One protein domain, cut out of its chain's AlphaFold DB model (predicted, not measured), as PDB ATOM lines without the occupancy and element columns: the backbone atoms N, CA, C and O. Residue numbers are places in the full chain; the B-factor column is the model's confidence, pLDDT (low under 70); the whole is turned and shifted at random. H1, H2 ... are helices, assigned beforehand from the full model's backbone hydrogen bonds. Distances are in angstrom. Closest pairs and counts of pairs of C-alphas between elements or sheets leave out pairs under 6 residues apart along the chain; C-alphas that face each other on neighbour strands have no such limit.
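This is residues 6 to 88 and 114 to 148 of the 148 residues of the protein "CAAX amino terminal protease" of Streptococcus agalactiae (UniProt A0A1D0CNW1). H1 and H2, two helices close side by side, make the core; H2, H3 and H4, each folding back on the one before, meet near their ends as a triangle, and H5 packs on H1 on the side away from H2 and leads into H6. The printed part has 118 residues with six named helices, H1 to H6 in order, and no named strand: all helix. It is only just compact, close to loose, with a radius of gyration of the C-alphas of 16.2 A and spans of 53, 35 and 23 A.

H1, residues 9 to 22, and H2, residues 30 to 46, touch as a helical hairpin, closest at the C-alphas of Gly 17 and Gly 37, 3.9 A apart, at 37 degrees, only just steep. H2 forms a second hairpin with H3, residues 49 to 70, closest at C-alphas 44 and 52, 5.2 A, a shallow tilt of 28 degrees. H3 forms a third with H4, residues 75 to 88, closest at C-alphas 70 and 77, 4.9 A. Residues 84 to 88 of H4 touch H2, closest at C-alphas 32 and 85, 6.4 A. H5, residues 114 to 129, touches H1, closest at C-alphas 11 and 121, 5.6 A. H6, residues 132 to 147, only just touches H1, with 3 pairs of C-alphas within 8 A, closest at C-alphas 22 and 138, 7.0 A. Packing is part aligned, part crossed: 3 of 6 tilts are shallow. In each helix every O i to N i+4 pair is within hydrogen-bond range.

H1 begins at C-alpha 9 (270.251, 378.935, 354.918). H3 is longest, 31.1 A; H2 measures 23.9 A. H6, 22.5 A, ends at C-alpha 147 (292.356, 405.428, 341.941).

The farthest C-alphas, Val 72 and Ala 116, are 53.6 A apart. Residues 89 to 113 are not printed; C-alphas 88 and 114 are 26.7 A apart. No link printed whole is long. Twelve residues are under pLDDT 70: 114 to 122, 125 to 126 and 148.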
ATOM      1  N   LYS A   6     275.560 375.901 357.953       75.00
ATOM      2  CA  LYS A   6     275.506 375.509 359.373       75.00
ATOM      3  C   LYS A   6     275.030 376.625 360.315       75.00
ATOM      4  O   LYS A   6     274.613 376.330 361.424       75.00
ATOM      5  N   TYR A   7     275.069 377.882 359.868       71.31
ATOM      6  CA  TYR A   7     274.589 379.061 360.604       71.31
ATOM      7  C   TYR A   7     273.239 379.581 360.074       71.31
ATOM      8  O   TYR A   7     272.801 380.674 360.424       71.31
ATOM      9  N   GLY A   8     272.590 378.813 359.193       76.69
ATOM     10  CA  GLY A   8     271.303 379.143 358.594       76.69
ATOM     11  C   GLY A   8     271.385 379.341 357.083       76.69
ATOM     12  O   GLY A   8     272.297 379.964 356.538       76.69
ATOM     13  N   LYS A   9     270.370 378.837 356.379       80.94
ATOM     14  CA  LYS A   9     270.251 378.935 354.918       80.94
ATOM     15  C   LYS A   9     270.329 380.377 354.410       80.94
ATOM     16  O   LYS A   9     271.118 380.684 353.525       80.94
ATOM     17  N   TRP A  10     269.483 381.256 354.947       80.81
ATOM     18  CA  TRP A  10     269.402 382.643 354.483       80.81
ATOM     19  C   TRP A  10     270.659 383.431 354.828       80.81
ATOM     20  O   TRP A  10     271.110 384.230 354.017       80.81
ATOM     21  N   PHE A  11     271.265 383.141 355.981       81.44
ATOM     22  CA  PHE A  11     272.569 383.674 356.348       81.44
ATOM     23  C   PHE A  11     273.637 383.307 355.311       81.44
ATOM     24  O   PHE A  11     274.355 384.183 354.829       81.44
ATOM     25  N   ALA A  12     273.695 382.034 354.911       82.62
ATOM     26  CA  ALA A  12     274.634 381.569 353.899       82.62
ATOM     27  C   ALA A  12     274.415 382.252 352.545       82.62
ATOM     28  O   ALA A  12     275.389 382.675 351.929       82.62
ATOM     29  N   ILE A  13     273.162 382.381 352.100       88.00
ATOM     30  CA  ILE A  13     272.817 383.006 350.814       88.00
ATOM     31  C   ILE A  13     273.169 384.500 350.819       88.00
ATOM     32  O   ILE A  13     273.880 384.955 349.929       88.00
ATOM     33  N   ILE A  14     272.720 385.249 351.832       88.12
ATOM     34  CA  ILE A  14     272.933 386.702 351.916       88.12
ATOM     35  C   ILE A  14     274.422 387.017 352.042       88.12
ATOM     36  O   ILE A  14     274.947 387.821 351.280       88.12
ATOM     37  N   THR A  15     275.120 386.344 352.958       86.19
ATOM     38  CA  THR A  15     276.551 386.588 353.185       86.19
ATOM     39  C   THR A  15     277.380 386.210 351.963       86.19
ATOM     40  O   THR A  15     278.274 386.958 351.586       86.19
ATOM     41  N   SER A  16     277.070 385.086 351.302       89.69
ATOM     42  CA  SER A  16     277.774 384.709 350.066       89.69
ATOM     43  C   SER A  16     277.528 385.724 348.950       89.69
ATOM     44  O   SER A  16     278.450 386.014 348.200       89.69
ATOM     45  N   GLY A  17     276.318 386.282 348.855       92.06
ATOM     46  CA  GLY A  17     276.003 387.316 347.873       92.06
ATOM     47  C   GLY A  17     276.732 388.636 348.128       92.06
ATOM     48  O   GLY A  17     277.305 389.185 347.198       92.06
ATOM     49  N   ILE A  18     276.801 389.104 349.378       90.62
ATOM     50  CA  ILE A  18     277.564 390.318 349.733       90.62
ATOM     51  C   ILE A  18     279.057 390.131 349.442       90.62
ATOM     52  O   ILE A  18     279.684 390.994 348.837       90.62
ATOM     53  N   LEU A  19     279.628 388.987 349.839       90.06
ATOM     54  CA  LEU A  19     281.031 388.674 349.548       90.06
ATOM     55  C   LEU A  19     281.293 388.603 348.041       90.06
ATOM     56  O   LEU A  19     282.329 389.067 347.584       90.06
ATOM     57  N   PHE A  20     280.350 388.060 347.272       91.94
ATOM     58  CA  PHE A  20     280.438 388.031 345.817       91.94
ATOM     59  C   PHE A  20     280.475 389.442 345.211       91.94
ATOM     60  O   PHE A  20     281.248 389.675 344.285       91.94
ATOM     61  N   GLY A  21     279.702 390.391 345.747       90.12
ATOM     62  CA  GLY A  21     279.759 391.780 345.294       90.12
ATOM     63  C   GLY A  21     281.096 392.456 345.597       90.12
ATOM     64  O   GLY A  21     281.687 393.059 344.709       90.12
ATOM     65  N   LEU A  22     281.638 392.263 346.803       89.44
ATOM     66  CA  LEU A  22     282.967 392.782 347.172       89.44
ATOM     67  C   LEU A  22     284.091 392.220 346.287       89.44
ATOM     68  O   LEU A  22     285.062 392.898 345.983       89.44
ATOM     69  N   MET A  23     283.957 390.987 345.790       88.88
ATOM     70  CA  MET A  23     284.951 390.407 344.878       88.88
ATOM     71  C   MET A  23     285.045 391.109 343.511       88.88
ATOM     72  O   MET A  23     285.984 390.817 342.777       88.88
ATOM     73  N   HIS A  24     284.110 391.999 343.158       87.31
ATOM     74  CA  HIS A  24     284.165 392.762 341.904       87.31
ATOM     75  C   HIS A  24     285.072 393.995 341.988       87.31
ATOM     76  O   HIS A  24     285.357 394.588 340.955       87.31
ATOM     77  N   GLN A  25     285.554 394.346 343.188       86.25
ATOM     78  CA  GLN A  25     286.547 395.403 343.410       86.25
ATOM     79  C   GLN A  25     286.135 396.788 342.876       86.25
ATOM     80  O   GLN A  25     286.980 397.634 342.593       86.25
ATOM     81  N   ASP A  26     284.828 397.020 342.762       85.06
ATOM     82  CA  ASP A  26     284.230 398.288 342.362       85.06
ATOM     83  C   ASP A  26     283.056 398.592 343.295       85.06
ATOM     84  O   ASP A  26     282.043 397.879 343.330       85.06
ATOM     85  N   ILE A  27     283.194 399.666 344.073       85.31
ATOM     86  CA  ILE A  27     282.191 400.045 345.066       85.31
ATOM     87  C   ILE A  27     280.880 400.506 344.419       85.31
ATOM     88  O   ILE A  27     279.815 400.337 345.021       85.31
ATOM     89  N   SER A  28     280.927 401.049 343.198       82.62
ATOM     90  CA  SER A  28     279.739 401.497 342.464       82.62
ATOM     91  C   SER A  28     278.847 400.313 342.077       82.62
ATOM     92  O   SER A  28     277.618 400.389 342.155       82.62
ATOM     93  N   GLN A  29     279.471 399.171 341.784       83.81
ATOM     94  CA  GLN A  29     278.807 397.927 341.412       83.81
ATOM     95  C   GLN A  29     278.458 397.045 342.613       83.81
ATOM     96  O   GLN A  29     277.761 396.042 342.450       83.81
ATOM     97  N   LEU A  30     278.894 397.392 343.831       87.38
ATOM     98  CA  LEU A  30     278.706 396.562 345.024       87.38
ATOM     99  C   LEU A  30     277.244 396.141 345.214       87.38
ATOM    100  O   LEU A  30     276.964 394.980 345.513       87.38
ATOM    101  N   LEU A  31     276.297 397.067 345.034       86.12
ATOM    102  CA  LEU A  31     274.875 396.781 345.228       86.12
ATOM    103  C   LEU A  31     274.335 395.821 344.159       86.12
ATOM    104  O   LEU A  31     273.681 394.832 344.492       86.12
ATOM    105  N   THR A  32     274.605 396.097 342.882       84.56
ATOM    106  CA  THR A  32     274.083 395.320 341.749       84.56
ATOM    107  C   THR A  32     274.678 393.912 341.725       84.56
ATOM    108  O   THR A  32     273.940 392.927 341.638       84.56
ATOM    109  N   THR A  33     275.992 393.796 341.912       88.94
ATOM    110  CA  THR A  33     276.712 392.514 341.966       88.94
ATOM    111  C   THR A  33     276.354 391.709 343.212       88.94
ATOM    112  O   THR A  33     276.155 390.498 343.108       88.94
ATOM    113  N   SER A  34     276.147 392.350 344.370       91.25
ATOM    114  CA  SER A  34     275.668 391.652 345.570       91.25
ATOM    115  C   SER A  34     274.274 391.062 345.373       91.25
ATOM    116  O   SER A  34     274.037 389.915 345.748       91.25
ATOM    117  N   ILE A  35     273.343 391.806 344.764       89.12
ATOM    118  CA  ILE A  35     271.990 391.305 344.471       89.12
ATOM    119  C   ILE A  35     272.060 390.119 343.503       89.12
ATOM    120  O   ILE A  35     271.444 389.082 343.768       89.12
ATOM    121  N   ALA A  36     272.852 390.224 342.433       89.31
ATOM    122  CA  ALA A  36     273.092 389.111 341.516       89.31
ATOM    123  C   ALA A  36     273.685 387.893 342.249       89.31
ATOM    124  O   ALA A  36     273.214 386.767 342.074       89.31
ATOM    125  N   GLY A  37     274.650 388.116 343.145       92.69
ATOM    126  CA  GLY A  37     275.244 387.095 344.005       92.69
ATOM    127  C   GLY A  37     274.233 386.426 344.940       92.69
ATOM    128  O   GLY A  37     274.258 385.206 345.101       92.69
ATOM    129  N   ILE A  38     273.295 387.184 345.517       92.44
ATOM    130  CA  ILE A  38     272.198 386.650 346.342       92.44
ATOM    131  C   ILE A  38     271.270 385.771 345.494       92.44
ATOM    132  O   ILE A  38     270.910 384.674 345.931       92.44
ATOM    133  N   ILE A  39     270.906 386.210 344.285       90.50
ATOM    134  CA  ILE A  39     270.067 385.437 343.355       90.50
ATOM    135  C   ILE A  39     270.768 384.128 342.977       90.50
ATOM    136  O   ILE A  39     270.186 383.051 343.109       90.50
ATOM    137  N   MET A  40     272.040 384.191 342.580       91.31
ATOM    138  CA  MET A  40     272.829 383.002 342.255       91.31
ATOM    139  C   MET A  40     273.006 382.083 343.468       91.31
ATOM    140  O   MET A  40     272.876 380.865 343.339       91.31
ATOM    141  N   GLY A  41     273.214 382.645 344.661       90.81
ATOM    142  CA  GLY A  41     273.269 381.911 345.923       90.81
ATOM    143  C   GLY A  41     271.963 381.176 346.232       90.81
ATOM    144  O   GLY A  41     271.980 380.007 346.624       90.81
ATOM    145  N   PHE A  42     270.820 381.823 345.996       90.75
ATOM    146  CA  PHE A  42     269.502 381.205 346.118       90.75
ATOM    147  C   PHE A  42     269.329 380.052 345.123       90.75
ATOM    148  O   PHE A  42     268.916 378.960 345.520       90.75
ATOM    149  N   ILE A  43     269.695 380.257 343.855       88.12
ATOM    150  CA  ILE A  43     269.574 379.238 342.804       88.12
ATOM    151  C   ILE A  43     270.468 378.032 343.101       88.12
ATOM    152  O   ILE A  43     270.018 376.889 343.013       88.12
ATOM    153  N   ALA A  44     271.714 378.267 343.509       90.25
ATOM    154  CA  ALA A  44     272.646 377.206 343.864       90.25
ATOM    155  C   ALA A  44     272.189 376.409 345.092       90.25
ATOM    156  O   ALA A  44     272.448 375.209 345.155       90.25
ATOM    157  N   TYR A  45     271.503 377.048 346.046       86.81
ATOM    158  CA  TYR A  45     270.930 376.362 347.205       86.81
ATOM    159  C   TYR A  45     269.705 375.510 346.837       86.81
ATOM    160  O   TYR A  45     269.547 374.411 347.358       86.81
ATOM    161  N   HIS A  46     268.814 376.025 345.984       84.62
ATOM    162  CA  HIS A  46     267.509 375.411 345.715       84.62
ATOM    163  C   HIS A  46     267.465 374.446 344.535       84.62
ATOM    164  O   HIS A  46     266.655 373.524 344.552       84.62
ATOM    165  N   TYR A  47     268.284 374.678 343.514       85.94
ATOM    166  CA  TYR A  47     268.252 373.914 342.271       85.94
ATOM    167  C   TYR A  47     269.536 373.110 342.115       85.94
ATOM    168  O   TYR A  47     269.547 371.902 342.320       85.94
ATOM    169  N   SER A  48     270.637 373.771 341.754       89.88
ATOM    170  CA  SER A  48     271.965 373.164 341.749       89.88
ATOM    171  C   SER A  48     273.046 374.217 341.550       89.88
ATOM    172  O   SER A  48     272.835 375.237 340.888       89.88
ATOM    173  N   PHE A  49     274.250 373.919 342.038       88.25
ATOM    174  CA  PHE A  49     275.436 374.723 341.752       88.25
ATOM    175  C   PHE A  49     275.700 374.860 340.241       88.25
ATOM    176  O   PHE A  49     276.058 375.939 339.786       88.25
ATOM    177  N   LYS A  50     275.465 373.798 339.452       92.88
ATOM    178  CA  LYS A  50     275.686 373.811 337.994       92.88
ATOM    179  C   LYS A  50     274.802 374.835 337.280       92.88
ATOM    180  O   LYS A  50     275.283 375.526 336.391       92.88
ATOM    181  N   VAL A  51     273.535 374.954 337.681       89.00
ATOM    182  CA  VAL A  51     272.606 375.942 337.104       89.00
ATOM    183  C   VAL A  51     273.036 377.361 337.466       89.00
ATOM    184  O   VAL A  51     273.090 378.217 336.590       89.00
ATOM    185  N   ALA A  52     273.400 377.610 338.727       89.00
ATOM    186  CA  ALA A  52     273.897 378.922 339.138       89.00
ATOM    187  C   ALA A  52     275.195 379.308 338.412       89.00
ATOM    188  O   ALA A  52     275.334 380.447 337.980       89.00
ATOM    189  N   LEU A  53     276.114 378.356 338.222       92.56
ATOM    190  CA  LEU A  53     277.347 378.562 337.464       92.56
ATOM    191  C   LEU A  53     277.065 378.896 335.994       92.56
ATOM    192  O   LEU A  53     277.654 379.830 335.463       92.56
ATOM    193  N   LEU A  54     276.156 378.162 335.346       94.62
ATOM    194  CA  LEU A  54     275.779 378.439 333.959       94.62
ATOM    195  C   LEU A  54     275.183 379.845 333.823       94.62
ATOM    196  O   LEU A  54     275.580 380.592 332.935       94.62
ATOM    197  N   LEU A  55     274.287 380.227 334.737       90.56
ATOM    198  CA  LEU A  55     273.719 381.574 334.767       90.56
ATOM    199  C   LEU A  55     274.784 382.647 335.007       90.56
ATOM    200  O   LEU A  55     274.711 383.700 334.384       90.56
ATOM    201  N   HIS A  56     275.786 382.382 335.849       91.69
ATOM    202  CA  HIS A  56     276.900 383.306 336.060       91.69
ATOM    203  C   HIS A  56     277.724 383.513 334.784       91.69
ATOM    204  O   HIS A  56     278.013 384.647 334.415       91.69
ATOM    205  N   ILE A  57     278.053 382.428 334.076       93.06
ATOM    206  CA  ILE A  57     278.774 382.492 332.798       93.06
ATOM    207  C   ILE A  57     277.961 383.283 331.768       93.06
ATOM    208  O   ILE A  57     278.502 384.174 331.120       93.06
ATOM    209  N   CYS A  58     276.660 383.006 331.646       91.69
ATOM    210  CA  CYS A  58     275.776 383.751 330.749       91.69
ATOM    211  C   CYS A  58     275.697 385.236 331.123       91.69
ATOM    212  O   CYS A  58     275.753 386.083 330.238       91.69
ATOM    213  N   ASN A  59     275.598 385.555 332.417       88.88
ATOM    214  CA  ASN A  59     275.602 386.930 332.902       88.88
ATOM    215  C   ASN A  59     276.889 387.651 332.494       88.88
ATOM    216  O   ASN A  59     276.818 388.711 331.884       88.88
ATOM    217  N   ASN A  60     278.052 387.056 332.763       90.00
ATOM    218  CA  ASN A  60     279.339 387.664 332.426       90.00
ATOM    219  C   ASN A  60     279.512 387.819 330.913       90.00
ATOM    220  O   ASN A  60     280.060 388.816 330.467       90.00
ATOM    221  N   PHE A  61     279.003 386.875 330.119       92.19
ATOM    222  CA  PHE A  61     279.026 386.987 328.664       92.19
ATOM    223  C   PHE A  61     278.178 388.160 328.154       92.19
ATOM    224  O   PHE A  61     278.606 388.884 327.263       92.19
ATOM    225  N   ILE A  62     276.993 388.381 328.735       88.75
ATOM    226  CA  ILE A  62     276.153 389.538 328.399       88.75
ATOM    227  C   ILE A  62     276.858 390.833 328.805       88.75
ATOM    228  O   ILE A  62     276.946 391.741 327.984       88.75
ATOM    229  N   VAL A  63     277.378 390.908 330.035       86.69
ATOM    230  CA  VAL A  63     278.119 392.080 330.527       86.69
ATOM    231  C   VAL A  63     279.272 392.408 329.580       86.69
ATOM    232  O   VAL A  63     279.343 393.532 329.103       86.69
ATOM    233  N   GLU A  64     280.092 391.418 329.217       89.81
ATOM    234  CA  GLU A  64     281.223 391.598 328.302       89.81
ATOM    235  C   GLU A  64     280.784 392.132 326.934       89.81
ATOM    236  O   GLU A  64     281.407 393.043 326.401       89.81
ATOM    237  N   ILE A  65     279.677 391.633 326.370       90.75
ATOM    238  CA  ILE A  65     279.124 392.183 325.124       90.75
ATOM    239  C   ILE A  65     278.817 393.676 325.286       90.75
ATOM    240  O   ILE A  65     279.196 394.472 324.429       90.75
ATOM    241  N   PHE A  66     278.148 394.072 326.371       87.94
ATOM    242  CA  PHE A  66     277.821 395.478 326.614       87.94
ATOM    243  C   PHE A  66     279.059 396.335 326.897       87.94
ATOM    244  O   PHE A  66     279.087 397.489 326.472       87.94
ATOM    245  N   THR A  67     280.097 395.774 327.516       87.38
ATOM    246  CA  THR A  67     281.407 396.417 327.679       87.38
ATOM    247  C   THR A  67     282.096 396.634 326.328       87.38
ATOM    248  O   THR A  67     282.597 397.717 326.055       87.38
ATOM    249  N   GLN A  68     282.067 395.658 325.419       90.56
ATOM    250  CA  GLN A  68     282.612 395.846 324.067       90.56
ATOM    251  C   GLN A  68     281.770 396.830 323.236       90.56
ATOM    252  O   GLN A  68     282.292 397.572 322.409       90.56
ATOM    253  N   LEU A  69     280.454 396.895 323.460       89.94
ATOM    254  CA  LEU A  69     279.625 397.938 322.851       89.94
ATOM    255  C   LEU A  69     279.943 399.322 323.432       89.94
ATOM    256  O   LEU A  69     279.913 400.306 322.690       89.94
ATOM    257  N   SER A  70     280.270 399.420 324.724       89.31
ATOM    258  CA  SER A  70     280.581 400.702 325.358       89.31
ATOM    259  C   SER A  70     281.872 401.328 324.827       89.31
ATOM    260  O   SER A  70     281.948 402.552 324.758       89.31
ATOM    261  N   THR A  71     282.824 400.534 324.319       90.19
ATOM    262  CA  THR A  71     284.007 401.077 323.619       90.19
ATOM    263  C   THR A  71     283.662 401.751 322.291       90.19
ATOM    264  O   THR A  71     284.425 402.580 321.803       90.19
ATOM    265  N   VAL A  72     282.528 401.388 321.678       91.12
ATOM    266  CA  VAL A  72     282.005 402.055 320.473       91.12
ATOM    267  C   VAL A  72     281.213 403.304 320.857       91.12
ATOM    268  O   VAL A  72     281.294 404.324 320.175       91.12
ATOM    269  N   ASN A  73     280.431 403.226 321.938       89.44
ATOM    270  CA  ASN A  73     279.703 404.355 322.505       89.44
ATOM    271  C   ASN A  73     279.409 404.116 323.993       89.44
ATOM    272  O   ASN A  73     278.610 403.245 324.343       89.44
ATOM    273  N   GLU A  74     279.992 404.951 324.851       86.12
ATOM    274  CA  GLU A  74     279.926 404.849 326.317       86.12
ATOM    275  C   GLU A  74     278.490 404.834 326.872       86.12
ATOM    276  O   GLU A  74     278.221 404.265 327.937       86.12
ATOM    277  N   LEU A  75     277.529 405.390 326.121       88.06
ATOM    278  CA  LEU A  75     276.114 405.367 326.486       88.06
ATOM    279  C   LEU A  75     275.569 403.938 326.622       88.06
ATOM    280  O   LEU A  75     274.697 403.707 327.456       88.06
ATOM    281  N   TYR A  76     276.073 402.965 325.853       85.81
ATOM    282  CA  TYR A  76     275.594 401.582 325.933       85.81
ATOM    283  C   TYR A  76     275.893 400.932 327.287       85.81
ATOM    284  O   TYR A  76     275.012 400.269 327.836       85.81
ATOM    285  N   GLY A  77     277.087 401.162 327.845       82.25
ATOM    286  CA  GLY A  77     277.447 400.671 329.180       82.25
ATOM    287  C   GLY A  77     276.594 401.336 330.258       82.25
ATOM    288  O   GLY A  77     275.939 400.660 331.050       82.25
ATOM    289  N   THR A  78     276.481 402.665 330.185       82.69
ATOM    290  CA  THR A  78     275.674 403.458 331.124       82.69
ATOM    291  C   THR A  78     274.201 403.032 331.122       82.69
ATOM    292  O   THR A  78     273.579 402.901 332.177       82.69
ATOM    293  N   TYR A  79     273.599 402.801 329.950       85.38
ATOM    294  CA  TYR A  79     272.210 402.341 329.873       85.38
ATOM    295  C   TYR A  79     272.041 400.926 330.416       85.38
ATOM    296  O   TYR A  79     271.058 400.662 331.108       85.38
ATOM    297  N   PHE A  80     272.982 400.030 330.129       83.44
ATOM    298  CA  PHE A  80     272.930 398.653 330.599       83.44
ATOM    299  C   PHE A  80     272.940 398.567 332.133       83.44
ATOM    300  O   PHE A  80     272.056 397.932 332.717       83.44
ATOM    301  N   GLU A  81     273.860 399.275 332.791       78.44
ATOM    302  CA  GLU A  81     273.946 399.330 334.257       78.44
ATOM    303  C   GLU A  81     272.685 399.928 334.893       78.44
ATOM    304  O   GLU A  81     272.113 399.355 335.826       78.44
ATOM    305  N   ASN A  82     272.191 401.044 334.347       82.62
ATOM    306  CA  ASN A  82     270.992 401.708 334.858       82.62
ATOM    307  C   ASN A  82     269.736 400.837 334.712       82.62
ATOM    308  O   ASN A  82     268.919 400.771 335.633       82.62
ATOM    309  N   ILE A  83     269.577 400.133 333.585       85.81
ATOM    310  CA  ILE A  83     268.457 399.205 333.371       85.81
ATOM    311  C   ILE A  83     268.507 398.066 334.394       85.81
ATOM    312  O   ILE A  83     267.483 397.749 335.003       85.81
ATOM    313  N   LEU A  84     269.684 397.479 334.630       82.62
ATOM    314  CA  LEU A  84     269.869 396.430 335.635       82.62
ATOM    315  C   LEU A  84     269.508 396.910 337.046       82.62
ATOM    316  O   LEU A  84     268.786 396.210 337.762       82.62
ATOM    317  N   LEU A  85     269.950 398.109 337.434       80.81
ATOM    318  CA  LEU A  85     269.617 398.700 338.730       80.81
ATOM    319  C   LEU A  85     268.105 398.918 338.883       80.81
ATOM    320  O   LEU A  85     267.528 398.552 339.910       80.81
ATOM    321  N   ILE A  86     267.443 399.460 337.857       86.06
ATOM    322  CA  ILE A  86     265.989 399.667 337.860       86.06
ATOM    323  C   ILE A  86     265.258 398.328 338.015       86.06
ATOM    324  O   ILE A  86     264.366 398.213 338.857       86.06
ATOM    325  N   LEU A  87     265.649 397.295 337.263       85.12
ATOM    326  CA  LEU A  87     265.054 395.958 337.372       85.12
ATOM    327  C   LEU A  87     265.250 395.353 338.769       85.12
ATOM    328  O   LEU A  87     264.312 394.767 339.315       85.12
ATOM    329  N   ALA A  88     266.424 395.535 339.376       78.81
ATOM    330  CA  ALA A  88     266.697 395.082 340.737       78.81
ATOM    331  C   ALA A  88     265.792 395.780 341.769       78.81
ATOM    332  O   ALA A  88     265.198 395.117 342.622       78.81
ATOM    333  N   ARG A 114     262.095 380.349 364.240       53.50
ATOM    334  CA  ARG A 114     262.700 381.234 363.231       53.50
ATOM    335  C   ARG A 114     263.376 382.459 363.849       53.50
ATOM    336  O   ARG A 114     264.286 383.008 363.245       53.50
ATOM    337  N   GLU A 115     262.945 382.893 365.023       56.12
ATOM    338  CA  GLU A 115     263.505 383.985 365.812       56.12
ATOM    339  C   GLU A 115     264.823 383.537 366.435       56.12
ATOM    340  O   GLU A 115     265.813 384.226 366.220       56.12
ATOM    341  N   ALA A 116     264.891 382.342 367.035       58.69
ATOM    342  CA  ALA A 116     266.146 381.740 367.493       58.69
ATOM    343  C   ALA A 116     267.171 381.574 366.349       58.69
ATOM    344  O   ALA A 116     268.314 382.022 366.471       58.69
ATOM    345  N   ASP A 117     266.749 381.040 365.196       59.16
ATOM    346  CA  ASP A 117     267.603 380.936 364.003       59.16
ATOM    347  C   ASP A 117     267.971 382.308 363.415       59.16
ATOM    348  O   ASP A 117     269.093 382.499 362.943       59.16
ATOM    349  N   SER A 118     267.062 383.293 363.436       60.09
ATOM    350  CA  SER A 118     267.347 384.644 362.933       60.09
ATOM    351  C   SER A 118     268.256 385.438 363.864       60.09
ATOM    352  O   SER A 118     269.039 386.243 363.372       60.09
ATOM    353  N   ILE A 119     268.164 385.228 365.179       63.22
ATOM    354  CA  ILE A 119     269.018 385.858 366.186       63.22
ATOM    355  C   ILE A 119     270.440 385.326 366.020       63.22
ATOM    356  O   ILE A 119     271.354 386.132 365.851       63.22
ATOM    357  N   ASN A 120     270.615 384.001 365.940       61.78
ATOM    358  CA  ASN A 120     271.916 383.391 365.651       61.78
ATOM    359  C   ASN A 120     272.467 383.858 364.299       61.78
ATOM    360  O   ASN A 120     273.596 384.336 364.224       61.78
ATOM    361  N   SER A 121     271.652 383.808 363.242       62.47
ATOM    362  CA  SER A 121     271.992 384.337 361.916       62.47
ATOM    363  C   SER A 121     272.474 385.786 361.996       62.47
ATOM    364  O   SER A 121     273.610 386.050 361.624       62.47
ATOM    365  N   LYS A 122     271.675 386.707 362.556       61.69
ATOM    366  CA  LYS A 122     272.015 388.133 362.701       61.69
ATOM    367  C   LYS A 122     273.299 388.343 363.495       61.69
ATOM    368  O   LYS A 122     274.080 389.229 363.150       61.69
ATOM    369  N   GLN A 123     273.519 387.556 364.545       70.38
ATOM    370  CA  GLN A 123     274.726 387.638 365.356       70.38
ATOM    371  C   GLN A 123     275.955 387.218 364.545       70.38
ATOM    372  O   GLN A 123     276.957 387.931 364.558       70.38
ATOM    373  N   HIS A 124     275.856 386.141 363.762       70.31
ATOM    374  CA  HIS A 124     276.916 385.703 362.855       70.31
ATOM    375  C   HIS A 124     277.139 386.670 361.682       70.31
ATOM    376  O   HIS A 124     278.292 386.892 361.311       70.31
ATOM    377  N   THR A 125     276.093 387.300 361.128       63.84
ATOM    378  CA  THR A 125     276.255 388.305 360.056       63.84
ATOM    379  C   THR A 125     276.935 389.532 360.588       63.84
ATOM    380  O   THR A 125     277.874 390.012 359.967       63.84
ATOM    381  N   LYS A 126     276.528 390.002 361.767       67.00
ATOM    382  CA  LYS A 126     277.192 391.127 362.411       67.00
ATOM    383  C   LYS A 126     278.666 390.809 362.660       67.00
ATOM    384  O   LYS A 126     279.503 391.600 362.261       67.00
ATOM    385  N   LEU A 127     278.980 389.630 363.203       75.38
ATOM    386  CA  LEU A 127     280.359 389.192 363.464       75.38
ATOM    387  C   LEU A 127     281.235 389.120 362.206       75.38
ATOM    388  O   LEU A 127     282.385 389.548 362.253       75.38
ATOM    389  N   LEU A 128     280.713 388.594 361.092       77.19
ATOM    390  CA  LEU A 128     281.456 388.545 359.828       77.19
ATOM    391  C   LEU A 128     281.616 389.933 359.201       77.19
ATOM    392  O   LEU A 128     282.720 390.284 358.794       77.19
ATOM    393  N   LEU A 129     280.546 390.732 359.157       72.38
ATOM    394  CA  LEU A 129     280.559 392.067 358.549       72.38
ATOM    395  C   LEU A 129     281.399 393.073 359.350       72.38
ATOM    396  O   LEU A 129     281.911 394.030 358.786       72.38
ATOM    397  N   THR A 130     281.578 392.866 360.656       78.00
ATOM    398  CA  THR A 130     282.473 393.690 361.487       78.00
ATOM    399  C   THR A 130     283.859 393.073 361.663       78.00
ATOM    400  O   THR A 130     284.637 393.544 362.489       78.00
ATOM    401  N   SER A 131     284.173 391.991 360.948       83.44
ATOM    402  CA  SER A 131     285.488 391.363 361.041       83.44
ATOM    403  C   SER A 131     286.547 392.220 360.346       83.44
ATOM    404  O   SER A 131     286.293 392.833 359.309       83.44
ATOM    405  N   TRP A 132     287.758 392.242 360.903       82.69
ATOM    406  CA  TRP A 132     288.883 392.987 360.334       82.69
ATOM    407  C   TRP A 132     289.144 392.670 358.847       82.69
ATOM    408  O   TRP A 132     289.298 393.614 358.076       82.69
ATOM    409  N   PRO A 133     289.099 391.399 358.387       83.19
ATOM    410  CA  PRO A 133     289.251 391.088 356.965       83.19
ATOM    411  C   PRO A 133     288.164 391.711 356.086       83.19
ATOM    412  O   PRO A 133     288.458 392.168 354.988       83.19
ATOM    413  N   PHE A 134     286.919 391.752 356.566       84.25
ATOM    414  CA  PHE A 134     285.811 392.352 355.828       84.25
ATOM    415  C   PHE A 134     285.975 393.870 355.712       84.25
ATOM    416  O   PHE A 134     285.826 394.427 354.631       84.25
ATOM    417  N   ILE A 135     286.339 394.534 356.812       84.94
ATOM    418  CA  ILE A 135     286.595 395.980 356.826       84.94
ATOM    419  C   ILE A 135     287.756 396.327 355.887       84.94
ATOM    420  O   ILE A 135     287.651 397.275 355.115       84.94
ATOM    421  N   LEU A 136     288.838 395.542 355.910       87.81
ATOM    422  CA  LEU A 136     289.965 395.726 354.997       87.81
ATOM    423  C   LEU A 136     289.569 395.545 353.528       87.81
ATOM    424  O   LEU A 136     290.014 396.333 352.707       87.81
ATOM    425  N   LEU A 137     288.732 394.551 353.209       85.94
ATOM    426  CA  LEU A 137     288.198 394.346 351.856       85.94
ATOM    427  C   LEU A 137     287.399 395.561 351.377       85.94
ATOM    428  O   LEU A 137     287.663 396.076 350.302       85.94
ATOM    429  N   VAL A 138     286.491 396.077 352.210       86.00
ATOM    430  CA  VAL A 138     285.700 397.268 351.864       86.00
ATOM    431  C   VAL A 138     286.593 398.496 351.668       86.00
ATOM    432  O   VAL A 138     286.403 399.244 350.715       86.00
ATOM    433  N   ILE A 139     287.576 398.718 352.549       86.94
ATOM    434  CA  ILE A 139     288.530 399.830 352.403       86.94
ATOM    435  C   ILE A 139     289.347 399.668 351.119       86.94
ATOM    436  O   ILE A 139     289.536 400.642 350.397       86.94
ATOM    437  N   TYR A 140     289.817 398.454 350.835       87.00
ATOM    438  CA  TYR A 140     290.559 398.142 349.621       87.00
ATOM    439  C   TYR A 140     289.736 398.453 348.364       87.00
ATOM    440  O   TYR A 140     290.241 399.146 347.485       87.00
ATOM    441  N   ASP A 141     288.464 398.046 348.317       87.00
ATOM    442  CA  ASP A 141     287.571 398.318 347.183       87.00
ATOM    443  C   ASP A 141     287.306 399.819 347.007       87.00
ATOM    444  O   ASP A 141     287.334 400.323 345.884       87.00
ATOM    445  N   ILE A 142     287.102 400.562 348.102       87.06
ATOM    446  CA  ILE A 142     286.949 402.027 348.055       87.06
ATOM    447  C   ILE A 142     288.207 402.668 347.465       87.06
ATOM    448  O   ILE A 142     288.108 403.469 346.540       87.06
ATOM    449  N   VAL A 143     289.386 402.309 347.983       88.38
ATOM    450  CA  VAL A 143     290.665 402.855 347.513       88.38
ATOM    451  C   VAL A 143     290.862 402.547 346.032       88.38
ATOM    452  O   VAL A 143     291.156 403.459 345.262       88.38
ATOM    453  N   LEU A 144     290.642 401.297 345.617       86.81
ATOM    454  CA  LEU A 144     290.804 400.886 344.226       86.81
ATOM    455  C   LEU A 144     289.844 401.635 343.296       86.81
ATOM    456  O   LEU A 144     290.272 402.128 342.258       86.81
ATOM    457  N   THR A 145     288.583 401.799 343.704       85.50
ATOM    458  CA  THR A 145     287.585 402.535 342.913       85.50
ATOM    459  C   THR A 145     287.920 404.022 342.791       85.50
ATOM    460  O   THR A 145     287.556 404.649 341.810       85.50
ATOM    461  N   THR A 146     288.596 404.619 343.777       82.75
ATOM    462  CA  THR A 146     288.982 406.044 343.713       82.75
ATOM    463  C   THR A 146     290.252 406.320 342.907       82.75
ATOM    464  O   THR A 146     290.522 407.481 342.603       82.75
ATOM    465  N   ILE A 147     291.063 405.294 342.633       83.44
ATOM    466  CA  ILE A 147     292.356 405.428 341.941       83.44
ATOM    467  C   ILE A 147     292.253 405.033 340.458       83.44
ATOM    468  O   ILE A 147     293.052 405.520 339.658       83.44
ATOM    469  N   ASN A 148     291.293 404.172 340.108       68.31
ATOM    470  CA  ASN A 148     290.938 403.825 338.727       68.31
ATOM    471  C   ASN A 148     289.928 404.816 338.142       68.31
ATOM    472  O   ASN A 148     290.012 405.048 336.915       68.31
TER     473      ASN A 148